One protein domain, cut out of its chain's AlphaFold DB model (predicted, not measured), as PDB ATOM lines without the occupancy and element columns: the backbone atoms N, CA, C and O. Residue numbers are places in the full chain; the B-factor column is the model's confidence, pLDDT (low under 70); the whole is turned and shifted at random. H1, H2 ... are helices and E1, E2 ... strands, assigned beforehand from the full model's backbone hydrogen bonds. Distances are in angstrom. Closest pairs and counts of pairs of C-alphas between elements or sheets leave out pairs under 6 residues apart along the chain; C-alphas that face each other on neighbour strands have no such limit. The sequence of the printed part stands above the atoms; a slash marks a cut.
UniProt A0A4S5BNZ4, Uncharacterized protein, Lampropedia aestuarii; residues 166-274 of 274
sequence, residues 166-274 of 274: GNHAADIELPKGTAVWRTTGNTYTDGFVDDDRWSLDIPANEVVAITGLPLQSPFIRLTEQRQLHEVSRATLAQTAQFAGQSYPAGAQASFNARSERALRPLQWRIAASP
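This is residues 166 to 274 of the 274 residues of an uncharacterized protein of Lampropedia aestuarii (UniProt A0A4S5BNZ4). The body is one strongly twisted sheet of seven strands in which the longest strand, E6, bends sharply, and its first residues, 213 to 216, turn off with E5 as a side branch. Two small hairpins sit near this branch, E1 with E2 beside E5 and E8 with E9 near the first residue of E6, while residues 187 to 192, in the loop between E3 and E4, stick out from the body. The printed part has 109 residues with eleven named strands and one very short helix, in the order E1 to E10, H1, E11, and its class is mostly strand. The large sheet is branched, each of its neighbour pairs is antiparallel, and E5, E6 and E7 form a meander, each strand the antiparallel neighbour of the one before. The whole is compact, with a radius of gyration of the C-alphas of 13.9 A and spans of 38 by 34 by 24 A.

In the branched sheet E6, residues 213 to 223, has three neighbours and bends by 109 degrees at residue 216. On one side of it are E4, residues 196 to 201, beside residues 219 to 223, and E5, residues 207 to 210, beside residues 213 to 216. On the other side is E7, residues 228 to 236, which bends by 77 degrees at residue 233. The pairing of E6 is staggered: N 220 and O 200 of E4 are 2.9 A apart, N 215 and O 208 of E5 2.8 A, and N 219 and O 233 of E7 2.8 A. E5 and E6 are a hairpin, and so are E6 and E7. E3, residues 179 to 182, is an edge strand and forms a hairpin with E4, with N 181 and O 199 at 3.0 A. E10, residues 252 to 255, lies on the side of E7 away from E6, with N 253 and O 234 at 2.9 A. Its other neighbour is the edge strand E11, residues 268 to 271, with N 269 and O 254 at 2.7 A. The hairpin of E1, residues 167 to 169, and E2, residues 172 to 174, has N 172 and O 169 at 2.8 A; the closest C-alphas of E2 and E5 are those of Ile 172 and Ile 210, 6.7 A apart. The hairpin of E8, residues 240 to 242, and E9, residues 245 to 247, has N 242 and O 245 at 2.9 A; the closest C-alphas of E6 and E8 are those of Leu 213 and Ala 240, 7.1 A apart. H1, residues 258 to 261, is only just not on the branched sheet, with 4 pairs of C-alphas within 10 A, and is too short for any O i to N i+4 pair; its one O i to N i+3 pair is within hydrogen-bond range.

E6 is 20.5 A from first to last C-alpha and begins at C-alpha 213 (223.060, 176.379, 156.488). E7 is 18.0 A long, E4 14.1 A, E3 10.5 A, E10 10.4 A, E11 9.8 A and E5 9.6 A. E1 begins at C-alpha 167 (239.751, 181.385, 147.905), and E11 ends at C-alpha 271 (216.858, 164.134, 155.559). E1, E2, E8 and E9 have three residues each, and H1 has four.

The C-alphas farthest apart are those of Gly 191 and Thr 239, 39.6 A. The printed part has no cut and ends at Pro 274, the chain's last residue. The link from E3 to E4, 13 residues, is long; the one from H1 to E11 is short, and the other links are tight. The mean pLDDT of the printed part is 90.4, and residues 273 to 274 are under 70.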
ATOM      1  N   GLY A 166     242.395 181.904 151.237       96.56
ATOM      2  CA  GLY A 166     241.900 183.113 150.568       96.56
ATOM      3  C   GLY A 166     241.180 182.862 149.242       96.56
ATOM      4  O   GLY A 166     241.184 183.732 148.373       96.56
ATOM      5  N   ASN A 167     240.619 181.665 149.045       98.12
ATOM      6  CA  ASN A 167     239.751 181.385 147.905       98.12
ATOM      7  C   ASN A 167     238.291 181.685 148.267       98.12
ATOM      8  O   ASN A 167     237.829 181.324 149.345       98.12
ATOM      9  N   HIS A 168     237.562 182.286 147.328       96.00
ATOM     10  CA  HIS A 168     236.130 182.549 147.448       96.00
ATOM     11  C   HIS A 168     235.407 182.113 146.171       96.00
ATOM     12  O   HIS A 168     235.942 182.268 145.068       96.00
ATOM     13  N   ALA A 169     234.194 181.581 146.316       95.31
ATOM     14  CA  ALA A 169     233.314 181.240 145.202       95.31
ATOM     15  C   ALA A 169     231.848 181.254 145.644       95.31
ATOM     16  O   ALA A 169     231.540 180.715 146.700       95.31
ATOM     17  N   ALA A 170     230.948 181.827 144.840       89.69
ATOM     18  CA  ALA A 170     229.517 181.919 145.157       89.69
ATOM     19  C   ALA A 170     229.220 182.438 146.583       89.69
ATOM     20  O   ALA A 170     228.394 181.865 147.291       89.69
ATOM     21  N   ASP A 171     229.950 183.470 147.018       88.00
ATOM     22  CA  ASP A 171     229.922 184.040 148.379       88.00
ATOM     23  C   ASP A 171     230.331 183.077 149.513       88.00
ATOM     24  O   ASP A 171     230.185 183.389 150.693       88.00
ATOM     25  N   ILE A 172     230.901 181.920 149.171       94.25
ATOM     26  CA  ILE A 172     231.462 180.947 150.108       94.25
ATOM     27  C   ILE A 172     232.959 181.224 150.240       94.25
ATOM     28  O   ILE A 172     233.697 181.220 149.248       94.25
ATOM     29  N   GLU A 173     233.425 181.441 151.467       95.25
ATOM     30  CA  GLU A 173     234.847 181.353 151.792       95.25
ATOM     31  C   GLU A 173     235.256 179.879 151.816       95.25
ATOM     32  O   GLU A 173     234.725 179.080 152.590       95.25
ATOM     33  N   LEU A 174     236.170 179.505 150.924       97.12
ATOM     34  CA  LEU A 174     236.608 178.125 150.784       97.12
ATOM     35  C   LEU A 174     237.808 177.876 151.703       97.12
ATOM     36  O   LEU A 174     238.829 178.563 151.569       97.12
ATOM     37  N   PRO A 175     237.733 176.881 152.601       97.44
ATOM     38  CA  PRO A 175     238.814 176.606 153.527       97.44
ATOM     39  C   PRO A 175     240.042 176.080 152.780       97.44
ATOM     40  O   PRO A 175     239.945 175.387 151.755       97.44
ATOM     41  N   LYS A 176     241.223 176.380 153.333       97.31
ATOM     42  CA  LYS A 176     242.484 175.766 152.896       97.31
ATOM     43  C   LYS A 176     242.338 174.240 152.955       97.31
ATOM     44  O   LYS A 176     241.752 173.703 153.885       97.31
ATOM     45  N   GLY A 177     242.915 173.541 151.982       97.81
ATOM     46  CA  GLY A 177     242.859 172.080 151.916       97.81
ATOM     47  C   GLY A 177     241.682 171.537 151.108       97.81
ATOM     48  O   GLY A 177     241.670 170.348 150.809       97.81
ATOM     49  N   THR A 178     240.736 172.388 150.698       98.50
ATOM     50  CA  THR A 178     239.676 172.005 149.754       98.50
ATOM     51  C   THR A 178     240.298 171.489 148.460       98.50
ATOM     52  O   THR A 178     241.098 172.183 147.833       98.50
ATOM     53  N   ALA A 179     239.940 170.276 148.048       98.38
ATOM     54  CA  ALA A 179     240.351 169.759 146.751       98.38
ATOM     55  C   ALA A 179     239.425 170.333 145.676       98.38
ATOM     56  O   ALA A 179     238.211 170.218 145.802       98.38
ATOM     57  N   VAL A 180     239.986 170.927 144.623       98.19
ATOM     58  CA  VAL A 180     239.237 171.426 143.461       98.19
ATOM     59  C   VAL A 180     239.698 170.701 142.210       98.19
ATOM     60  O   VAL A 180     240.897 170.529 141.991       98.19
ATOM     61  N   TRP A 181     238.763 170.294 141.363       97.19
ATOM     62  CA  TRP A 181     239.089 169.778 140.042       97.19
ATOM     63  C   TRP A 181     238.102 170.251 138.994       97.19
ATOM     64  O   TRP A 181     236.940 170.557 139.276       97.19
ATOM     65  N   ARG A 182     238.612 170.325 137.769       96.25
ATOM     66  CA  ARG A 182     237.834 170.679 136.598       96.25
ATOM     67  C   ARG A 182     236.962 169.494 136.192       96.25
ATOM     68  O   ARG A 182     237.409 168.348 136.214       96.25
ATOM     69  N   THR A 183     235.724 169.776 135.817       93.06
ATOM     70  CA  THR A 183     234.783 168.802 135.257       93.06
ATOM     71  C   THR A 183     234.336 169.254 133.872       93.06
ATOM     72  O   THR A 183     234.422 170.429 133.515       93.06
ATOM     73  N   THR A 184     233.852 168.310 133.071       89.94
ATOM     74  CA  THR A 184     233.209 168.583 131.776       89.94
ATOM     75  C   THR A 184     231.682 168.590 131.881       89.94
ATOM     76  O   THR A 184     231.007 168.545 130.858       89.94
ATOM     77  N   GLY A 185     231.144 168.616 133.105       85.69
ATOM     78  CA  GLY A 185     229.738 168.343 133.394       85.69
ATOM     79  C   GLY A 185     229.404 166.848 133.397       85.69
ATOM     80  O   GLY A 185     230.076 166.037 132.751       85.69
ATOM     81  N   ASN A 186     228.360 166.464 134.135       82.69
ATOM     82  CA  ASN A 186     227.783 165.123 134.007       82.69
ATOM     83  C   ASN A 186     227.023 165.008 132.680       82.69
ATOM     84  O   ASN A 186     226.107 165.791 132.435       82.69
ATOM     85  N   THR A 187     227.338 163.990 131.878       86.12
ATOM     86  CA  THR A 187     226.556 163.632 130.686       86.12
ATOM     87  C   THR A 187     225.485 162.606 131.042       86.12
ATOM     88  O   THR A 187     225.781 161.547 131.598       86.12
ATOM     89  N   TYR A 188     224.241 162.906 130.696       82.12
ATOM     90  CA  TYR A 188     223.081 162.060 130.956       82.12
ATOM     91  C   TYR A 188     222.686 161.235 129.725       82.12
ATOM     92  O   TYR A 188     223.107 161.501 128.600       82.12
ATOM     93  N   THR A 189     221.848 160.214 129.931       87.00
ATOM     94  CA  THR A 189     221.384 159.304 128.865       87.00
ATOM     95  C   THR A 189     220.548 159.995 127.786       87.00
ATOM     96  O   THR A 189     220.395 159.458 126.697       87.00
ATOM     97  N   ASP A 190     219.989 161.168 128.090       85.56
ATOM     98  CA  ASP A 190     219.259 162.036 127.158       85.56
ATOM     99  C   ASP A 190     220.191 162.968 126.355       85.56
ATOM    100  O   ASP A 190     219.714 163.787 125.572       85.56
ATOM    101  N   GLY A 191     221.512 162.856 126.538       86.50
ATOM    102  CA  GLY A 191     222.518 163.699 125.890       86.50
ATOM    103  C   GLY A 191     222.696 165.075 126.536       86.50
ATOM    104  O   GLY A 191     223.529 165.852 126.075       86.50
ATOM    105  N   PHE A 192     221.950 165.389 127.600       84.81
ATOM    106  CA  PHE A 192     222.146 166.622 128.352       84.81
ATOM    107  C   PHE A 192     223.471 166.579 129.117       84.81
ATOM    108  O   PHE A 192     223.833 165.545 129.682       84.81
ATOM    109  N   VAL A 193     224.161 167.715 129.172       87.31
ATOM    110  CA  VAL A 193     225.402 167.888 129.930       87.31
ATOM    111  C   VAL A 193     225.188 169.009 130.936       87.31
ATOM    112  O   VAL A 193     224.773 170.097 130.544       87.31
ATOM    113  N   ASP A 194     225.452 168.747 132.218       86.62
ATOM    114  CA  ASP A 194     225.372 169.787 133.250       86.62
ATOM    115  C   ASP A 194     226.362 170.933 132.972       86.62
ATOM    116  O   ASP A 194     227.462 170.746 132.439       86.62
ATOM    117  N   ASP A 195     225.998 172.138 133.407       88.56
ATOM    118  CA  ASP A 195     226.840 173.336 133.302       88.56
ATOM    119  C   ASP A 195     227.919 173.415 134.397       88.56
ATOM    120  O   ASP A 195     228.647 174.409 134.487       88.56
ATOM    121  N   ASP A 196     228.044 172.386 135.245       90.69
ATOM    122  CA  ASP A 196     229.113 172.325 136.234       90.69
ATOM    123  C   ASP A 196     230.481 172.176 135.565       90.69
ATOM    124  O   ASP A 196     230.674 171.390 134.634       90.69
ATOM    125  N   ARG A 197     231.437 172.978 136.027       95.31
ATOM    126  CA  ARG A 197     232.815 173.000 135.514       95.31
ATOM    127  C   ARG A 197     233.853 172.832 136.607       95.31
ATOM    128  O   ARG A 197     235.011 172.537 136.313       95.31
ATOM    129  N   TRP A 198     233.437 172.975 137.862       97.00
ATOM    130  CA  TRP A 198     234.278 172.764 139.029       97.00
ATOM    131  C   TRP A 198     233.566 171.863 140.021       97.00
ATOM    132  O   TRP A 198     232.404 172.091 140.351       97.00
ATOM    133  N   SER A 199     234.288 170.881 140.540       97.06
ATOM    134  CA  SER A 199     233.893 170.113 141.717       97.06
ATOM    135  C   SER A 199     234.862 170.408 142.848       97.06
ATOM    136  O   SER A 199     236.071 170.500 142.624       97.06
ATOM    137  N   LEU A 200     234.316 170.587 144.045       97.81
ATOM    138  CA  LEU A 200     235.075 170.884 145.244       97.81
ATOM    139  C   LEU A 200     234.673 169.920 146.353       97.81
ATOM    140  O   LEU A 200     233.488 169.731 146.630       97.81
ATOM    141  N   ASP A 201     235.681 169.347 146.997       97.69
ATOM    142  CA  ASP A 201     235.534 168.479 148.159       97.69
ATOM    143  C   ASP A 201     236.180 169.167 149.356       97.69
ATOM    144  O   ASP A 201     237.405 169.345 149.417       97.69
ATOM    145  N   ILE A 202     235.327 169.639 150.262       97.31
ATOM    146  CA  ILE A 202     235.746 170.377 151.449       97.31
ATOM    147  C   ILE A 202     236.226 169.381 152.518       97.31
ATOM    148  O   ILE A 202     235.581 168.345 152.706       97.31
ATOM    149  N   PRO A 203     237.340 169.656 153.230       95.56
ATOM    150  CA  PRO A 203     237.916 168.707 154.181       95.56
ATOM    151  C   PRO A 203     236.944 168.279 155.285       95.56
ATOM    152  O   PRO A 203     236.090 169.046 155.723       95.56
ATOM    153  N   ALA A 204     237.130 167.051 155.783       90.19
ATOM    154  CA  ALA A 204     236.203 166.374 156.696       90.19
ATOM    155  C   ALA A 204     235.918 167.120 158.027       90.19
ATOM    156  O   ALA A 204     234.923 166.867 158.713       90.19
ATOM    157  N   ASN A 205     236.837 167.988 158.432       89.44
ATOM    158  CA  ASN A 205     236.833 168.720 159.694       89.44
ATOM    159  C   ASN A 205     236.440 170.196 159.527       89.44
ATOM    160  O   ASN A 205     236.507 170.941 160.502       89.44
ATOM    161  N   GLU A 206     236.058 170.614 158.322       95.44
ATOM    162  CA  GLU A 206     235.713 171.997 158.017       95.44
ATOM    163  C   GLU A 206     234.196 172.183 157.943       95.44
ATOM    164  O   GLU A 206     233.453 171.320 157.460       95.44
ATOM    165  N   VAL A 207     233.742 173.342 158.420       95.38
ATOM    166  CA  VAL A 207     232.343 173.766 158.355       95.38
ATOM    167  C   VAL A 207     232.262 175.026 157.514       95.38
ATOM    168  O   VAL A 207     232.931 176.013 157.806       95.38
ATOM    169  N   VAL A 208     231.407 175.011 156.496       95.62
ATOM    170  CA  VAL A 208     231.143 176.177 155.652       95.62
ATOM    171  C   VAL A 208     229.667 176.531 155.668       95.62
ATOM    172  O   VAL A 208     228.796 175.660 155.708       95.62
ATOM    173  N   ALA A 209     229.371 177.826 155.635       93.81
ATOM    174  CA  ALA A 209     228.007 178.306 155.494       93.81
ATOM    175  C   ALA A 209     227.637 178.366 154.008       93.81
ATOM    176  O   ALA A 209     228.275 179.081 153.239       93.81
ATOM    177  N   ILE A 210     226.592 177.644 153.605       93.00
ATOM    178  CA  ILE A 210     226.045 177.704 152.243       93.00
ATOM    179  C   ILE A 210     224.564 178.033 152.348       93.00
ATOM    180  O   ILE A 210     223.822 177.319 153.019       93.00
ATOM    181  N   THR A 211     224.153 179.147 151.732       88.31
ATOM    182  CA  THR A 211     222.766 179.659 151.758       88.31
ATOM    183  C   THR A 211     222.135 179.656 153.161       88.31
ATOM    184  O   THR A 211     220.951 179.373 153.339       88.31
ATOM    185  N   GLY A 212     222.945 179.987 154.176       87.44
ATOM    186  CA  GLY A 212     222.535 180.092 155.580       87.44
ATOM    187  C   GLY A 212     222.583 178.789 156.386       87.44
ATOM    188  O   GLY A 212     222.377 178.838 157.596       87.44
ATOM    189  N   LEU A 213     222.884 177.641 155.767       91.94
ATOM    190  CA  LEU A 213     223.060 176.379 156.488       91.94
ATOM    191  C   LEU A 213     224.541 176.132 156.818       91.94
ATOM    192  O   LEU A 213     225.379 176.229 155.919       91.94
ATOM    193  N   PRO A 214     224.877 175.787 158.074       94.69
ATOM    194  CA  PRO A 214     226.224 175.385 158.460       94.69
ATOM    195  C   PRO A 214     226.452 173.918 158.083       94.69
ATOM    196  O   PRO A 214     225.874 173.008 158.686       94.69
ATOM    197  N   LEU A 215     227.285 173.692 157.075       95.81
ATOM    198  CA  LEU A 215     227.507 172.384 156.474       95.81
ATOM    199  C   LEU A 215     228.904 171.878 156.771       95.81
ATOM    200  O   LEU A 215     229.888 172.567 156.521       95.81
ATOM    201  N   GLN A 216     228.977 170.647 157.251       96.12
ATOM    202  CA  GLN A 216     230.218 169.924 157.430       96.12
ATOM    203  C   GLN A 216     230.578 169.174 156.144       96.12
ATOM    204  O   GLN A 216     229.740 168.470 155.565       96.12
ATOM    205  N   SER A 217     231.830 169.342 155.713       93.56
ATOM    206  CA  SER A 217     232.468 168.567 154.636       93.56
ATOM    207  C   SER A 217     231.652 168.465 153.341       93.56
ATOM    208  O   SER A 217     231.484 167.358 152.805       93.56
ATOM    209  N   PRO A 218     231.053 169.565 152.842       96.56
ATOM    210  CA  PRO A 218     230.197 169.456 151.684       96.56
ATOM    211  C   PRO A 218     231.008 169.170 150.417       96.56
ATOM    212  O   PRO A 218     232.101 169.696 150.202       96.56
ATOM    213  N   PHE A 219     230.404 168.381 149.539       96.31
ATOM    214  CA  PHE A 219     230.796 168.260 148.149       96.31
ATOM    215  C   PHE A 219     229.949 169.219 147.321       96.31
ATOM    216  O   PHE A 219     228.723 169.053 147.235       96.31
ATOM    217  N   ILE A 220     230.594 170.211 146.717       95.50
ATOM    218  CA  ILE A 220     229.922 171.271 145.970       95.50
ATOM    219  C   ILE A 220     230.372 171.278 144.515       95.50
ATOM    220  O   ILE A 220     231.523 170.977 144.197       95.50
ATOM    221  N   ARG A 221     229.460 171.651 143.621       95.25
ATOM    222  CA  ARG A 221     229.766 171.901 142.217       95.25
ATOM    223  C   ARG A 221     229.469 173.342 141.869       95.25
ATOM    224  O   ARG A 221     228.472 173.904 142.332       95.25
ATOM    225  N   LEU A 222     230.315 173.920 141.028       95.31
ATOM    226  CA  LEU A 222     230.184 175.289 140.558       95.31
ATOM    227  C   LEU A 222     230.149 175.340 139.034       95.31
ATOM    228  O   LEU A 222     230.739 174.498 138.352       95.31
ATOM    229  N   THR A 223     229.498 176.372 138.508       94.25
ATOM    230  CA  THR A 223     229.564 176.729 137.085       94.25
ATOM    231  C   THR A 223     230.946 177.272 136.714       94.25
ATOM    232  O   THR A 223     231.757 177.568 137.594       94.25
ATOM    233  N   GLU A 224     231.210 177.487 135.421       93.56
ATOM    234  CA  GLU A 224     232.449 178.128 134.942       93.56
ATOM    235  C   GLU A 224     232.739 179.454 135.673       93.56
ATOM    236  O   GLU A 224     233.860 179.697 136.117       93.56
ATOM    237  N   GLN A 225     231.703 180.276 135.889       94.56
ATOM    238  CA  GLN A 225     231.770 181.572 136.582       94.56
ATOM    239  C   GLN A 225     231.817 181.443 138.115       94.56
ATOM    240  O   GLN A 225     231.602 182.425 138.829       94.56
ATOM    241  N   ARG A 226     232.074 180.232 138.629       95.56
ATOM    242  CA  ARG A 226     232.166 179.903 140.059       95.56
ATOM    243  C   ARG A 226     230.909 180.252 140.848       95.56
ATOM    244  O   ARG A 226     230.988 180.611 142.020       95.56
ATOM    245  N   GLN A 227     229.755 180.150 140.196       93.62
ATOM    246  CA  GLN A 227     228.460 180.260 140.855       93.62
ATOM    247  C   GLN A 227     228.048 178.891 141.380       93.62
ATOM    248  O   GLN A 227     228.365 177.872 140.765       93.62
ATOM    249  N   LEU A 228     227.350 178.864 142.515       92.94
ATOM    250  CA  LEU A 228     226.918 177.620 143.134       92.94
ATOM    251  C   LEU A 228     225.924 176.907 142.214       92.94
ATOM    252  O   LEU A 228     224.853 177.433 141.926       92.94
ATOM    253  N   HIS A 229     226.293 175.711 141.758       90.75
ATOM    254  CA  HIS A 229     225.463 174.882 140.889       90.75
ATOM    255  C   HIS A 229     224.788 173.758 141.682       90.75
ATOM    256  O   HIS A 229     223.593 173.507 141.530       90.75
ATOM    257  N   GLU A 230     225.543 173.090 142.556       91.62
ATOM    258  CA  GLU A 230     225.054 171.940 143.311       91.62
ATOM    259  C   GLU A 230     225.737 171.805 144.674       91.62
ATOM    260  O   GLU A 230     226.932 172.055 144.805       91.62
ATOM    261  N   VAL A 231     224.989 171.314 145.664       94.44
ATOM    262  CA  VAL A 231     225.538 170.648 146.850       94.44
ATOM    263  C   VAL A 231     225.088 169.188 146.804       94.44
ATOM    264  O   VAL A 231     223.922 168.890 147.065       94.44
ATOM    265  N   SER A 232     225.987 168.281 146.416       91.56
ATOM    266  CA  SER A 232     225.635 166.870 146.179       91.56
ATOM    267  C   SER A 232     225.554 166.074 147.479       91.56
ATOM    268  O   SER A 232     224.780 165.125 147.590       91.56
ATOM    269  N   ARG A 233     226.379 166.442 148.461       93.19
ATOM    270  CA  ARG A 233     226.497 165.762 149.752       93.19
ATOM    271  C   ARG A 233     226.995 166.749 150.789       93.19
ATOM    272  O   ARG A 233     228.003 167.397 150.551       93.19
ATOM    273  N   ALA A 234     226.333 166.805 151.932       95.12
ATOM    274  CA  ALA A 234     226.768 167.528 153.116       95.12
ATOM    275  C   ALA A 234     226.040 166.973 154.345       95.12
ATOM    276  O   ALA A 234     225.003 166.315 154.213       95.12
ATOM    277  N   THR A 235     226.539 167.283 155.534       95.56
ATOM    278  CA  THR A 235     225.794 167.097 156.785       95.56
ATOM    279  C   THR A 235     225.660 168.422 157.517       95.56
ATOM    280  O   THR A 235     226.530 169.284 157.424       95.56
ATOM    281  N   LEU A 236     224.567 168.611 158.253       96.00
ATOM    282  CA  LEU A 236     224.430 169.769 159.132       96.00
ATOM    283  C   LEU A 236     225.461 169.682 160.261       96.00
ATOM    284  O   LEU A 236     225.470 168.711 161.015       96.00
ATOM    285  N   ALA A 237     226.294 170.708 160.418       95.38
ATOM    286  CA  ALA A 237     227.281 170.764 161.499       95.38
ATOM    287  C   ALA A 237     226.625 170.973 162.879       95.38
ATOM    288  O   ALA A 237     227.163 170.580 163.910       95.38
ATOM    289  N   GLN A 238     225.441 171.584 162.896       94.12
ATOM    290  CA  GLN A 238     224.652 171.861 164.092       94.12
ATOM    291  C   GLN A 238     223.159 171.801 163.771       94.12
ATOM    292  O   GLN A 238     222.764 171.846 162.606       94.12
ATOM    293  N   THR A 239     222.322 171.739 164.806       93.38
ATOM    294  CA  THR A 239     220.867 171.818 164.645       93.38
ATOM    295  C   THR A 239     220.478 173.104 163.911       93.38
ATOM    296  O   THR A 239     220.909 174.193 164.295       93.38
ATOM    297  N   ALA A 240     219.645 172.981 162.876       91.56
ATOM    298  CA  ALA A 240     219.198 174.102 162.054       91.56
ATOM    299  C   ALA A 240     217.681 174.071 161.835       91.56
ATOM    300  O   ALA A 240     217.060 173.008 161.783       91.56
ATOM    301  N   GLN A 241     217.090 175.258 161.697       89.50
ATOM    302  CA  GLN A 241     215.696 175.432 161.297       89.50
ATOM    303  C   GLN A 241     215.644 175.655 159.788       89.50
ATOM    304  O   GLN A 241     216.271 176.582 159.279       89.50
ATOM    305  N   PHE A 242     214.883 174.830 159.075       85.44
ATOM    306  CA  PHE A 242     214.684 174.978 157.639       85.44
ATOM    307  C   PHE A 242     213.229 174.680 157.278       85.44
ATOM    308  O   PHE A 242     212.666 173.689 157.732       85.44
ATOM    309  N   ALA A 243     212.604 175.561 156.490       84.94
ATOM    310  CA  ALA A 243     211.199 175.446 156.080       84.94
ATOM    311  C   ALA A 243     210.204 175.197 157.242       84.94
ATOM    312  O   ALA A 243     209.213 174.492 157.080       84.94
ATOM    313  N   GLY A 244     210.465 175.773 158.424       85.38
ATOM    314  CA  GLY A 244     209.619 175.613 159.617       85.38
ATOM    315  C   GLY A 244     209.809 174.291 160.374       85.38
ATOM    316  O   GLY A 244     209.078 174.039 161.329       85.38
ATOM    317  N   GLN A 245     210.781 173.466 159.979       89.19
ATOM    318  CA  GLN A 245     211.134 172.215 160.643       89.19
ATOM    319  C   GLN A 245     212.548 172.283 161.238       89.19
ATOM    320  O   GLN A 245     213.476 172.830 160.639       89.19
ATOM    321  N   SER A 246     212.714 171.688 162.423       91.88
ATOM    322  CA  SER A 246     214.019 171.516 163.061       91.88
ATOM    323  C   SER A 246     214.698 170.252 162.547       91.88
ATOM    324  O   SER A 246     214.115 169.169 162.615       91.88
ATOM    325  N   TYR A 247     215.953 170.371 162.128       93.62
ATOM    326  CA  TYR A 247     216.798 169.245 161.743       93.62
ATOM    327  C   TYR A 247     217.997 169.150 162.689       93.62
ATOM    328  O   TYR A 247     218.623 170.178 162.957       93.62
ATOM    329  N   PRO A 248     218.315 167.959 163.228       94.50
ATOM    330  CA  PRO A 248     219.442 167.794 164.138       94.50
ATOM    331  C   PRO A 248     220.786 167.921 163.407       94.50
ATOM    332  O   PRO A 248     220.873 167.734 162.190       94.50
ATOM    333  N   ALA A 249     221.850 168.179 164.172       94.81
ATOM    334  CA  ALA A 249     223.218 168.001 163.691       94.81
ATOM    335  C   ALA A 249     223.412 166.580 163.123       94.81
ATOM    336  O   ALA A 249     222.836 165.616 163.628       94.81
ATOM    337  N   GLY A 250     224.202 166.455 162.060       94.62
ATOM    338  CA  GLY A 250     224.418 165.203 161.335       94.62
ATOM    339  C   GLY A 250     223.343 164.868 160.297       94.62
ATOM    340  O   GLY A 250     223.552 163.953 159.504       94.62
ATOM    341  N   ALA A 251     222.222 165.600 160.236       94.88
ATOM    342  CA  ALA A 251     221.237 165.411 159.172       94.88
ATOM    343  C   ALA A 251     221.871 165.645 157.791       94.88
ATOM    344  O   ALA A 251     222.655 166.579 157.609       94.88
ATOM    345  N   GLN A 252     221.529 164.800 156.820       95.12
ATOM    346  CA  GLN A 252     222.056 164.896 155.464       95.12
ATOM    347  C   GLN A 252     221.394 166.061 154.735       95.12
ATOM    348  O   GLN A 252     220.166 166.150 154.697       95.12
ATOM    349  N   ALA A 253     222.201 166.924 154.127       94.25
ATOM    350  CA  ALA A 253     221.753 168.060 153.338       94.25
ATOM    351  C   ALA A 253     222.299 167.951 151.909       94.25
ATOM    352  O   ALA A 253     223.479 167.689 151.681       94.25
ATOM    353  N   SER A 254     221.421 168.144 150.932       93.81
ATOM    354  CA  SER A 254     221.756 168.170 149.504       93.81
ATOM    355  C   SER A 254     220.813 169.120 148.782       93.81
ATOM    356  O   SER A 254     219.738 169.421 149.299       93.81
ATOM    357  N   PHE A 255     221.170 169.583 147.591       91.12
ATOM    358  CA  PHE A 255     220.181 170.199 146.711       91.12
ATOM    359  C   PHE A 255     219.305 169.152 146.029       91.12
ATOM    360  O   PHE A 255     219.655 167.972 145.933       91.12
ATOM    361  N   ASN A 256     218.147 169.603 145.550       81.81
ATOM    362  CA  ASN A 256     217.217 168.772 144.804       81.81
ATOM    363  C   ASN A 256     217.881 168.095 143.593       81.81
ATOM    364  O   ASN A 256     218.826 168.601 142.968       81.81
ATOM    365  N   ALA A 257     217.331 166.932 143.242       78.56
ATOM    366  CA  ALA A 257     217.748 166.180 142.069       78.56
ATOM    367  C   ALA A 257     217.519 166.988 140.781       78.56
ATOM    368  O   ALA A 257     216.643 167.853 140.722       78.56
ATOM    369  N   ARG A 258     218.279 166.667 139.724       75.62
ATOM    370  CA  ARG A 258     218.208 167.334 138.409       75.62
ATOM    371  C   ARG A 258     216.774 167.547 137.919       75.62
ATOM    372  O   ARG A 258     216.451 168.649 137.488       75.62
ATOM    373  N   SER A 259     215.925 166.520 138.016       73.75
ATOM    374  CA  SER A 259     214.527 166.552 137.555       73.75
ATOM    375  C   SER A 259     213.705 167.696 138.153       73.75
ATOM    376  O   SER A 259     212.719 168.119 137.561       73.75
ATOM    377  N   GLU A 260     214.114 168.215 139.310       76.12
ATOM    378  CA  GLU A 260     213.425 169.285 140.024       76.12
ATOM    379  C   GLU A 260     214.147 170.636 139.921       76.12
ATOM    380  O   GLU A 260     213.521 171.664 140.167       76.12
ATOM    381  N   ARG A 261     215.428 170.676 139.515       76.25
ATOM    382  CA  ARG A 261     216.226 171.920 139.461       76.25
ATOM    383  C   ARG A 261     215.668 172.953 138.489       76.25
ATOM    384  O   ARG A 261     215.729 174.138 138.785       76.25
ATOM    385  N   ALA A 262     215.097 172.513 137.365       72.31
ATOM    386  CA  ALA A 262     214.492 173.417 136.382       72.31
ATOM    387  C   ALA A 262     213.281 174.176 136.952       72.31
ATOM    388  O   ALA A 262     213.029 175.317 136.576       72.31
ATOM    389  N   LEU A 263     212.540 173.548 137.869       75.50
ATOM    390  CA  LEU A 263     211.354 174.131 138.500       75.50
ATOM    391  C   LEU A 263     211.689 174.828 139.824       75.50
ATOM    392  O   LEU A 263     211.008 175.773 140.215       75.50
ATOM    393  N   ARG A 264     212.697 174.325 140.543       75.81
ATOM    394  CA  ARG A 264     213.087 174.753 141.891       75.81
ATOM    395  C   ARG A 264     214.614 174.742 142.024       75.81
ATOM    396  O   ARG A 264     215.174 173.829 142.640       75.81
ATOM    397  N   PRO A 265     215.306 175.724 141.425       76.12
ATOM    398  CA  PRO A 265     216.759 175.789 141.484       76.12
ATOM    399  C   PRO A 265     217.228 175.982 142.931       76.12
ATOM    400  O   PRO A 265     216.613 176.725 143.693       76.12
ATOM    401  N   LEU A 266     218.325 175.309 143.296       79.38
ATOM    402  CA  LEU A 266     219.021 175.469 144.584       79.38
ATOM    403  C   LEU A 266     218.145 175.234 145.833       79.38
ATOM    404  O   LEU A 266     218.449 175.731 146.916       79.38
ATOM    405  N   GLN A 267     217.052 174.474 145.707       86.06
ATOM    406  CA  GLN A 267     216.237 174.099 146.858       86.06
ATOM    407  C   GLN A 267     216.900 172.952 147.635       86.06
ATOM    408  O   GLN A 267     217.346 171.960 147.055       86.06
ATOM    409  N   TRP A 268     216.950 173.105 148.960       90.62
ATOM    410  CA  TRP A 268     217.465 172.097 149.880       90.62
ATOM    411  C   TRP A 268     216.518 170.909 150.036       90.62
ATOM    412  O   TRP A 268     215.312 171.064 150.237       90.62
ATOM    413  N   ARG A 269     217.127 169.731 150.095       90.88
ATOM    414  CA  ARG A 269     216.567 168.480 150.580       90.88
ATOM    415  C   ARG A 269     217.368 168.048 151.803       90.88
ATOM    416  O   ARG A 269     218.541 167.683 151.681       90.88
ATOM    417  N   ILE A 270     216.723 168.100 152.967       91.19
ATOM    418  CA  ILE A 270     217.311 167.685 154.241       91.19
ATOM    419  C   ILE A 270     216.589 166.433 154.730       91.19
ATOM    420  O   ILE A 270     215.364 166.424 154.859       91.19
ATOM    421  N   ALA A 271     217.352 165.380 154.993       87.62
ATOM    422  CA  ALA A 271     216.858 164.134 155.559       87.62
ATOM    423  C   ALA A 271     217.548 163.874 156.899       87.62
ATOM    424  O   ALA A 271     218.739 164.152 157.058       87.62
ATOM    425  N   ALA A 272     216.807 163.333 157.868       78.81
ATOM    426  CA  ALA A 272     217.426 162.825 159.086       78.81
ATOM    427  C   ALA A 272     218.466 161.756 158.712       78.81
ATOM    428  O   ALA A 272     218.247 160.992 157.769       78.81
ATOM    429  N   SER A 273     219.600 161.731 159.417       64.06
ATOM    430  CA  SER A 273     220.561 160.640 159.240       64.06
ATOM    431  C   SER A 273     219.860 159.309 159.544       64.06
ATOM    432  O   SER A 273     219.086 159.276 160.506       64.06
ATOM    433  N   PRO A 274     220.091 158.245 158.752       54.94
ATOM    434  CA  PRO A 274     219.756 156.893 159.187       54.94
ATOM    435  C   PRO A 274     220.485 156.535 160.488       54.94
ATOM    436  O   PRO A 274     221.539 157.162 160.770       54.94
TER     437      PRO A 274